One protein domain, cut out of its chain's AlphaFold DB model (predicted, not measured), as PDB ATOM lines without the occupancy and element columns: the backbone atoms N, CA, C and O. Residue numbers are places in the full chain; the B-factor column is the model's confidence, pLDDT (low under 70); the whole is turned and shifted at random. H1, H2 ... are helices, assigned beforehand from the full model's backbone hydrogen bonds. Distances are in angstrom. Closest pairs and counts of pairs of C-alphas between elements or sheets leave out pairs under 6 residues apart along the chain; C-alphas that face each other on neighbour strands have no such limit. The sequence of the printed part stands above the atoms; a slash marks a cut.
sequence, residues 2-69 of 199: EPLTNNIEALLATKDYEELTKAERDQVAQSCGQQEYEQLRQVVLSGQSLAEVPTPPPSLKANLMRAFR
ATOM      1  N   GLU A   2     -23.233  48.658   8.897       37.88
ATOM      2  CA  GLU A   2     -22.403  47.564   9.406       37.88
ATOM      3  C   GLU A   2     -22.987  47.059  10.734       37.88
ATOM      4  O   GLU A   2     -23.480  47.872  11.522       37.88
ATOM      5  N   PRO A   3     -22.999  45.738  10.979       41.94
ATOM      6  CA  PRO A   3     -23.557  45.182  12.201       41.94
ATOM      7  C   PRO A   3     -22.659  45.538  13.393       41.94
ATOM      8  O   PRO A   3     -21.532  45.065  13.510       41.94
ATOM      9  N   LEU A   4     -23.191  46.365  14.292       50.34
ATOM     10  CA  LEU A   4     -22.577  46.849  15.537       50.34
ATOM     11  C   LEU A   4     -22.356  45.746  16.597       50.34
ATOM     12  O   LEU A   4     -22.259  46.037  17.779       50.34
ATOM     13  N   THR A   5     -22.306  44.462  16.243       47.56
ATOM     14  CA  THR A   5     -22.484  43.375  17.223       47.56
ATOM     15  C   THR A   5     -21.259  43.025  18.068       47.56
ATOM     16  O   THR A   5     -21.413  42.267  19.016       47.56
ATOM     17  N   ASN A   6     -20.056  43.539  17.794       54.84
ATOM     18  CA  ASN A   6     -18.858  42.789  18.201       54.84
ATOM     19  C   ASN A   6     -17.869  43.450  19.161       54.84
ATOM     20  O   ASN A   6     -16.802  42.878  19.324       54.84
ATOM     21  N   ASN A   7     -18.138  44.585  19.813       68.94
ATOM     22  CA  ASN A   7     -17.065  45.189  20.617       68.94
ATOM     23  C   ASN A   7     -17.512  45.966  21.862       68.94
ATOM     24  O   ASN A   7     -17.051  47.077  22.106       68.94
ATOM     25  N   ILE A   8     -18.341  45.349  22.713       72.12
ATOM     26  CA  ILE A   8     -18.539  45.838  24.093       72.12
ATOM     27  C   ILE A   8     -17.181  45.953  24.805       72.12
ATOM     28  O   ILE A   8     -16.937  46.936  25.492       72.12
ATOM     29  N   GLU A   9     -16.253  45.023  24.555       72.44
ATOM     30  CA  GLU A   9     -14.878  45.071  25.072       72.44
ATOM     31  C   GLU A   9     -14.103  46.316  24.609       72.44
ATOM     32  O   GLU A   9     -13.449  46.971  25.421       72.44
ATOM     33  N   ALA A  10     -14.216  46.706  23.332       75.06
ATOM     34  CA  ALA A  10     -13.575  47.932  22.853       75.06
ATOM     35  C   ALA A  10     -14.238  49.190  23.434       75.06
ATOM     36  O   ALA A  10     -13.549  50.173  23.708       75.06
ATOM     37  N   LEU A  11     -15.558  49.159  23.658       78.69
ATOM     38  CA  LEU A  11     -16.282  50.248  24.317       78.69
ATOM     39  C   LEU A  11     -15.834  50.398  25.779       78.69
ATOM     40  O   LEU A  11     -15.531  51.511  26.195       78.69
ATOM     41  N   LEU A  12     -15.714  49.291  26.523       79.31
ATOM     42  CA  LEU A  12     -15.250  49.276  27.919       79.31
ATOM     43  C   LEU A  12     -13.859  49.907  28.078       79.31
ATOM     44  O   LEU A  12     -13.595  50.580  29.074       79.31
ATOM     45  N   ALA A  13     -12.978  49.709  27.096       72.38
ATOM     46  CA  ALA A  13     -11.627  50.258  27.114       72.38
ATOM     47  C   ALA A  13     -11.553  51.750  26.740       72.38
ATOM     48  O   ALA A  13     -10.565  52.397  27.079       72.38
ATOM     49  N   THR A  14     -12.548  52.294  26.027       75.25
ATOM     50  CA  THR A  14     -12.430  53.615  25.378       75.25
ATOM     51  C   THR A  14     -13.391  54.679  25.888       75.25
ATOM     52  O   THR A  14     -13.012  55.847  25.859       75.25
ATOM     53  N   LYS A  15     -14.601  54.322  26.338       79.44
ATOM     54  CA  LYS A  15     -15.653  55.296  26.674       79.44
ATOM     55  C   LYS A  15     -16.289  55.029  28.035       79.44
ATOM     56  O   LYS A  15     -16.456  53.882  28.452       79.44
ATOM     57  N   ASP A  16     -16.687  56.104  28.704       81.25
ATOM     58  CA  ASP A  16     -17.558  56.056  29.878       81.25
ATOM     59  C   ASP A  16     -19.010  55.776  29.462       81.25
ATOM     60  O   ASP A  16     -19.409  56.035  28.323       81.25
ATOM     61  N   TYR A  17     -19.843  55.290  30.392       77.94
ATOM     62  CA  TYR A  17     -21.246  54.999  30.076       77.94
ATOM     63  C   TYR A  17     -22.016  56.251  29.610       77.94
ATOM     64  O   TYR A  17     -22.867  56.198  28.718       77.94
ATOM     65  N   GLU A  18     -21.668  57.413  30.164       80.44
ATOM     66  CA  GLU A  18     -22.252  58.705  29.798       80.44
ATOM     67  C   GLU A  18     -21.832  59.185  28.399       80.44
ATOM     68  O   GLU A  18     -22.547  59.969  27.773       80.44
ATOM     69  N   GLU A  19     -20.736  58.664  27.855       82.62
ATOM     70  CA  GLU A  19     -20.197  59.038  26.542       82.62
ATOM     71  C   GLU A  19     -20.655  58.096  25.419       82.62
ATOM     72  O   GLU A  19     -20.438  58.368  24.233       82.62
ATOM     73  N   LEU A  20     -21.331  56.997  25.772       82.00
ATOM     74  CA  LEU A  20     -21.948  56.089  24.811       82.00
ATOM     75  C   LEU A  20     -23.074  56.800  24.056       82.00
ATOM     76  O   LEU A  20     -23.944  57.461  24.641       82.00
ATOM     77  N   THR A  21     -23.101  56.600  22.744       84.50
ATOM     78  CA  THR A  21     -24.223  56.994  21.890       84.50
ATOM     79  C   THR A  21     -25.474  56.190  22.247       84.50
ATOM     80  O   THR A  21     -25.393  55.096  22.798       84.50
ATOM     81  N   LYS A  22     -26.664  56.707  21.915       80.69
ATOM     82  CA  LYS A  22     -27.939  56.041  22.253       80.69
ATOM     83  C   LYS A  22     -28.010  54.592  21.745       80.69
ATOM     84  O   LYS A  22     -28.423  53.721  22.492       80.69
ATOM     85  N   ALA A  23     -27.515  54.331  20.532       80.62
ATOM     86  CA  ALA A  23     -27.463  52.983  19.967       80.62
ATOM     87  C   ALA A  23     -26.507  52.044  20.733       80.62
ATOM     88  O   ALA A  23     -26.833  50.880  20.944       80.62
ATOM     89  N   GLU A  24     -25.353  52.548  21.188       77.81
ATOM     90  CA  GLU A  24     -24.408  51.778  22.009       77.81
ATOM     91  C   GLU A  24     -24.975  51.527  23.421       77.81
ATOM     92  O   GLU A  24     -24.803  50.440  23.966       77.81
ATOM     93  N   ARG A  25     -25.703  52.489  24.007       81.00
ATOM     94  CA  ARG A  25     -26.373  52.308  25.310       81.00
ATOM     95  C   ARG A  25     -27.481  51.271  25.254       81.00
ATOM     96  O   ARG A  25     -27.590  50.485  26.189       81.00
ATOM     97  N   ASP A  26     -28.266  51.251  24.180       81.31
ATOM     98  CA  ASP A  26     -29.305  50.239  23.980       81.31
ATOM     99  C   ASP A  26     -28.683  48.842  23.838       81.31
ATOM    100  O   ASP A  26     -29.213  47.867  24.366       81.31
ATOM    101  N   GLN A  27     -27.517  48.746  23.194       79.19
ATOM    102  CA  GLN A  27     -26.767  47.497  23.082       79.19
ATOM    103  C   GLN A  27     -26.170  47.048  24.418       79.19
ATOM    104  O   GLN A  27     -26.247  45.862  24.749       79.19
ATOM    105  N   VAL A  28     -25.596  47.975  25.190       79.88
ATOM    106  CA  VAL A  28     -25.149  47.690  26.556       79.88
ATOM    107  C   VAL A  28     -26.356  47.231  27.363       79.88
ATOM    108  O   VAL A  28     -26.346  46.095  27.794       79.88
ATOM    109  N   ALA A  29     -27.457  47.981  27.419       82.00
ATOM    110  CA  ALA A  29     -28.664  47.595  28.155       82.00
ATOM    111  C   ALA A  29     -29.244  46.219  27.759       82.00
ATOM    112  O   ALA A  29     -29.795  45.529  28.614       82.00
ATOM    113  N   GLN A  30     -29.117  45.805  26.492       80.88
ATOM    114  CA  GLN A  30     -29.506  44.465  26.029       80.88
ATOM    115  C   GLN A  30     -28.540  43.354  26.466       80.88
ATOM    116  O   GLN A  30     -28.962  42.206  26.589       80.88
ATOM    117  N   SER A  31     -27.262  43.676  26.665       77.25
ATOM    118  CA  SER A  31     -26.195  42.697  26.912       77.25
ATOM    119  C   SER A  31     -25.787  42.628  28.386       77.25
ATOM    120  O   SER A  31     -25.659  41.542  28.945       77.25
ATOM    121  N   CYS A  32     -25.552  43.783  29.006       71.00
ATOM    122  CA  CYS A  32     -25.078  43.971  30.373       71.00
ATOM    123  C   CYS A  32     -25.713  45.251  30.940       71.00
ATOM    124  O   CYS A  32     -25.646  46.315  30.323       71.00
ATOM    125  N   GLY A  33     -26.317  45.195  32.123       82.00
ATOM    126  CA  GLY A  33     -26.914  46.393  32.727       82.00
ATOM    127  C   GLY A  33     -25.891  47.528  32.917       82.00
ATOM    128  O   GLY A  33     -24.684  47.293  32.946       82.00
ATOM    129  N   GLN A  34     -26.355  48.770  33.110       81.62
ATOM    130  CA  GLN A  34     -25.464  49.924  33.336       81.62
ATOM    131  C   GLN A  34     -24.446  49.666  34.466       81.62
ATOM    132  O   GLN A  34     -23.255  49.916  34.303       81.62
ATOM    133  N   GLN A  35     -24.907  49.113  35.593       82.44
ATOM    134  CA  GLN A  35     -24.042  48.809  36.737       82.44
ATOM    135  C   GLN A  35     -22.984  47.745  36.412       82.44
ATOM    136  O   GLN A  35     -21.849  47.840  36.871       82.44
ATOM    137  N   GLU A  36     -23.336  46.742  35.609       80.38
ATOM    138  CA  GLU A  36     -22.412  45.677  35.205       80.38
ATOM    139  C   GLU A  36     -21.356  46.210  34.235       80.38
ATOM    140  O   GLU A  36     -20.184  45.854  34.340       80.38
ATOM    141  N   TYR A  37     -21.742  47.119  33.338       84.12
ATOM    142  CA  TYR A  37     -20.820  47.786  32.424       84.12
ATOM    143  C   TYR A  37     -19.756  48.603  33.174       84.12
ATOM    144  O   TYR A  37     -18.566  48.499  32.877       84.12
ATOM    145  N   GLU A  38     -20.158  49.368  34.191       83.12
ATOM    146  CA  GLU A  38     -19.233  50.153  35.020       83.12
ATOM    147  C   GLU A  38     -18.277  49.260  35.830       83.12
ATOM    148  O   GLU A  38     -17.078  49.542  35.905       83.12
ATOM    149  N   GLN A  39     -18.771  48.146  36.380       83.38
ATOM    150  CA  GLN A  39     -17.934  47.168  37.086       83.38
ATOM    151  C   GLN A  39     -16.925  46.495  36.151       83.38
ATOM    152  O   GLN A  39     -15.734  46.421  36.467       83.38
ATOM    153  N   LEU A  40     -17.370  46.043  34.975       82.31
ATOM    154  CA  LEU A  40     -16.496  45.445  33.965       82.31
ATOM    155  C   LEU A  40     -15.419  46.429  33.517       82.31
ATOM    156  O   LEU A  40     -14.252  46.060  33.385       82.31
ATOM    157  N   ARG A  41     -15.779  47.703  33.362       82.50
ATOM    158  CA  ARG A  41     -14.834  48.756  33.005       82.50
ATOM    159  C   ARG A  41     -13.760  48.956  34.071       82.50
ATOM    160  O   ARG A  41     -12.583  49.043  33.728       82.50
ATOM    161  N   GLN A  42     -14.125  48.965  35.353       81.69
ATOM    162  CA  GLN A  42     -13.146  49.041  36.446       81.69
ATOM    163  C   GLN A  42     -12.169  47.855  36.431       81.69
ATOM    164  O   GLN A  42     -10.965  48.033  36.642       81.69
ATOM    165  N   VAL A  43     -12.656  46.650  36.137       82.81
ATOM    166  CA  VAL A  43     -11.808  45.455  36.012       82.81
ATOM    167  C   VAL A  43     -10.865  45.563  34.810       82.81
ATOM    168  O   VAL A  43      -9.681  45.256  34.931       82.81
ATOM    169  N   VAL A  44     -11.342  46.049  33.663       81.06
ATOM    170  CA  VAL A  44     -10.509  46.223  32.461       81.06
ATOM    171  C   VAL A  44      -9.426  47.283  32.680       81.06
ATOM    172  O   VAL A  44      -8.260  47.037  32.373       81.06
ATOM    173  N   LEU A  45      -9.779  48.434  33.258       78.75
ATOM    174  CA  LEU A  45      -8.825  49.513  33.539       78.75
ATOM    175  C   LEU A  45      -7.787  49.100  34.592       78.75
ATOM    176  O   LEU A  45      -6.597  49.372  34.429       78.75
ATOM    177  N   SER A  46      -8.203  48.381  35.640       74.62
ATOM    178  CA  SER A  46      -7.252  47.815  36.605       74.62
ATOM    179  C   SER A  46      -6.357  46.755  35.957       74.62
ATOM    180  O   SER A  46      -5.149  46.783  36.165       74.62
ATOM    181  N   GLY A  47      -6.887  45.897  35.082       69.38
ATOM    182  CA  GLY A  47      -6.094  44.944  34.301       69.38
ATOM    183  C   GLY A  47      -5.043  45.604  33.398       69.38
ATOM    184  O   GLY A  47      -3.924  45.101  33.305       69.38
ATOM    185  N   GLN A  48      -5.349  46.755  32.791       66.25
ATOM    186  CA  GLN A  48      -4.371  47.524  32.008       66.25
ATOM    187  C   GLN A  48      -3.237  48.076  32.879       66.25
ATOM    188  O   GLN A  48      -2.080  48.021  32.469       66.25
ATOM    189  N   SER A  49      -3.527  48.505  34.113       62.81
ATOM    190  CA  SER A  49      -2.471  48.909  35.056       62.81
ATOM    191  C   SER A  49      -1.539  47.752  35.453       62.81
ATOM    192  O   SER A  49      -0.374  47.975  35.771       62.81
ATOM    193  N   LEU A  50      -2.009  46.498  35.366       60.25
ATOM    194  CA  LEU A  50      -1.171  45.304  35.534       60.25
ATOM    195  C   LEU A  50      -0.376  44.939  34.266       60.25
ATOM    196  O   LEU A  50       0.558  44.141  34.348       60.25
ATOM    197  N   ALA A  51      -0.721  45.479  33.095       59.56
ATOM    198  CA  ALA A  51       0.038  45.248  31.866       59.56
ATOM    199  C   ALA A  51       1.342  46.068  31.835       59.56
ATOM    200  O   ALA A  51       2.322  45.629  31.235       59.56
ATOM    201  N   GLU A  52       1.392  47.197  32.549       58.72
ATOM    202  CA  GLU A  52       2.600  48.012  32.765       58.72
ATOM    203  C   GLU A  52       3.539  47.435  33.841       58.72
ATOM    204  O   GLU A  52       4.308  48.150  34.487       58.72
ATOM    205  N   VAL A  53       3.511  46.120  34.061       63.03
ATOM    206  CA  VAL A  53       4.465  45.478  34.965       63.03
ATOM    207  C   VAL A  53       5.835  45.425  34.276       63.03
ATOM    208  O   VAL A  53       5.935  44.936  33.145       63.03
ATOM    209  N   PRO A  54       6.912  45.905  34.930       71.06
ATOM    210  CA  PRO A  54       8.255  45.837  34.373       71.06
ATOM    211  C   PRO A  54       8.602  44.392  34.018       71.06
ATOM    212  O   PRO A  54       8.306  43.462  34.773       71.06
ATOM    213  N   THR A  55       9.238  44.207  32.861       71.44
ATOM    214  CA  THR A  55       9.667  42.890  32.390       71.44
ATOM    215  C   THR A  55      10.457  42.189  33.495       71.44
ATOM    216  O   THR A  55      11.461  42.731  33.972       71.44
ATOM    217  N   PRO A  56      10.016  40.999  33.948       71.88
ATOM    218  CA  PRO A  56      10.650  40.344  35.075       71.88
ATOM    219  C   PRO A  56      12.105  40.012  34.726       71.88
ATOM    220  O   PRO A  56      12.393  39.626  33.586       71.88
ATOM    221  N   PRO A  57      13.035  40.127  35.688       80.44
ATOM    222  CA  PRO A  57      14.439  39.865  35.427       80.44
ATOM    223  C   PRO A  57      14.625  38.426  34.915       80.44
ATOM    224  O   PRO A  57      14.035  37.488  35.463       80.44
ATOM    225  N   PRO A  58      15.461  38.204  33.882       76.56
ATOM    226  CA  PRO A  58      15.583  36.903  33.215       76.56
ATOM    227  C   PRO A  58      16.078  35.789  34.153       76.56
ATOM    228  O   PRO A  58      15.793  34.608  33.936       76.56
ATOM    229  N   SER A  59      16.769  36.153  35.237       81.69
ATOM    230  CA  SER A  59      17.219  35.244  36.295       81.69
ATOM    231  C   SER A  59      16.073  34.666  37.133       81.69
ATOM    232  O   SER A  59      16.198  33.553  37.647       81.69
ATOM    233  N   LEU A  60      14.934  35.357  37.239       83.12
ATOM    234  CA  LEU A  60      13.813  34.953  38.091       83.12
ATOM    235  C   LEU A  60      13.162  33.660  37.592       83.12
ATOM    236  O   LEU A  60      12.906  32.747  38.376       83.12
ATOM    237  N   LYS A  61      13.005  33.516  36.272       83.88
ATOM    238  CA  LYS A  61      12.507  32.275  35.656       83.88
ATOM    239  C   LYS A  61      13.438  31.091  35.931       83.88
ATOM    240  O   LYS A  61      12.971  30.003  36.268       83.88
ATOM    241  N   ALA A  62      14.749  31.297  35.803       85.25
ATOM    242  CA  ALA A  62      15.740  30.255  36.065       85.25
ATOM    243  C   ALA A  62      15.745  29.839  37.547       85.25
ATOM    244  O   ALA A  62      15.787  28.644  37.854       85.25
ATOM    245  N   ASN A  63      15.628  30.808  38.455       86.38
ATOM    246  CA  ASN A  63      15.593  30.575  39.897       86.38
ATOM    247  C   ASN A  63      14.315  29.851  40.335       86.38
ATOM    248  O   ASN A  63      14.409  28.849  41.045       86.38
ATOM    249  N   LEU A  64      13.146  30.264  39.834       86.38
ATOM    250  CA  LEU A  64      11.880  29.561  40.072       86.38
ATOM    251  C   LEU A  64      11.942  28.120  39.571       86.38
ATOM    252  O   LEU A  64      11.522  27.197  40.267       86.38
ATOM    253  N   MET A  65      12.522  27.898  38.390       86.50
ATOM    254  CA  MET A  65      12.644  26.548  37.850       86.50
ATOM    255  C   MET A  65      13.600  25.665  38.641       86.50
ATOM    256  O   MET A  65      13.333  24.472  38.811       86.50
ATOM    257  N   ARG A  66      14.688  26.233  39.163       85.12
ATOM    258  CA  ARG A  66      15.610  25.519  40.049       85.12
ATOM    259  C   ARG A  66      14.940  25.169  41.381       85.12
ATOM    260  O   ARG A  66      15.015  24.010  41.786       85.12
ATOM    261  N   ALA A  67      14.245  26.117  42.007       82.81
ATOM    262  CA  ALA A  67      13.532  25.900  43.267       82.81
ATOM    263  C   ALA A  67      12.408  24.860  43.119       82.81
ATOM    264  O   ALA A  67      12.290  23.940  43.931       82.81
ATOM    265  N   PHE A  68      11.640  24.933  42.029       84.50
ATOM    266  CA  PHE A  68      10.599  23.955  41.720       84.50
ATOM    267  C   PHE A  68      11.179  22.548  41.543       84.50
ATOM    268  O   PHE A  68      10.677  21.589  42.131       84.50
ATOM    269  N   ARG A  69      12.279  22.407  40.790       81.62
ATOM    270  CA  ARG A  69      12.954  21.110  40.627       81.62
ATOM    271  C   ARG A  69      13.479  20.572  41.951       81.62
ATOM    272  O   ARG A  69      13.305  19.391  42.193       81.62
TER     273      ARG A  69
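Overview. This is residues 2 to 69 of the 199 residues of an uncharacterized protein of Phaeodactylibacter xiamenensis (UniProt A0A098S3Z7). A small head of H1, H2 and most of H3 sits at one end, and an arm of residues 49 to 69, which holds the last residues of H3, a link and H4, sticks out far from it. In the head, H1 crosses H3 steeply, and H2 is near both without clearly touching either. The printed part has 68 residues with four named helices, H1, H2, H3 and H4 in chain order, and no named strand; its class is all helix. It is extended, with a radius of gyration of the C-alphas of 18.8 A and spans of 55 by 22 by 19 A, the arm making much of the length.

Arrangement. H1, residues 8 to 14, is close to but not clearly touching H2, residues 22 to 31; the closest C-alphas, of Ile 8 and Val 28, are 7.3 A apart. H1 touches H3, residues 34 to 51, at a steep tilt of 61 degrees, the same way; H3 does so with residues 37 to 45 alone, and the closest C-alphas, of Leu 12 and Arg 41, are 5.1 A apart. H2 and H3 are close but not clearly touching, about perpendicular at 89 degrees, with the C-alphas of Val 28 and Gln 34 closest at 7.1 A. H4, residues 58 to 69, is apart from H1, H2 and H3. Every O i to N i+4 pair is within hydrogen-bond range in H1, H2 and H3; in H4 it is 7 of 8.

Along the chain. H1 begins at C-alpha 8, (-18.539, 45.838, 24.093). H2 is 14.2 A long, H3 26.0 A from C-alpha 34 at (-25.464, 49.924, 33.336), and H4 17.6 A, ending at C-alpha 69, (12.954, 21.110, 40.627).

Size, cuts and confidence. The C-alphas of Lys 22 and Arg 69, the two farthest apart, are 56.8 A apart. The printed part has no cut and no long link. Mean pLDDT of the printed part is 75.7; residues 2 to 7 and 47 to 53 are under 70.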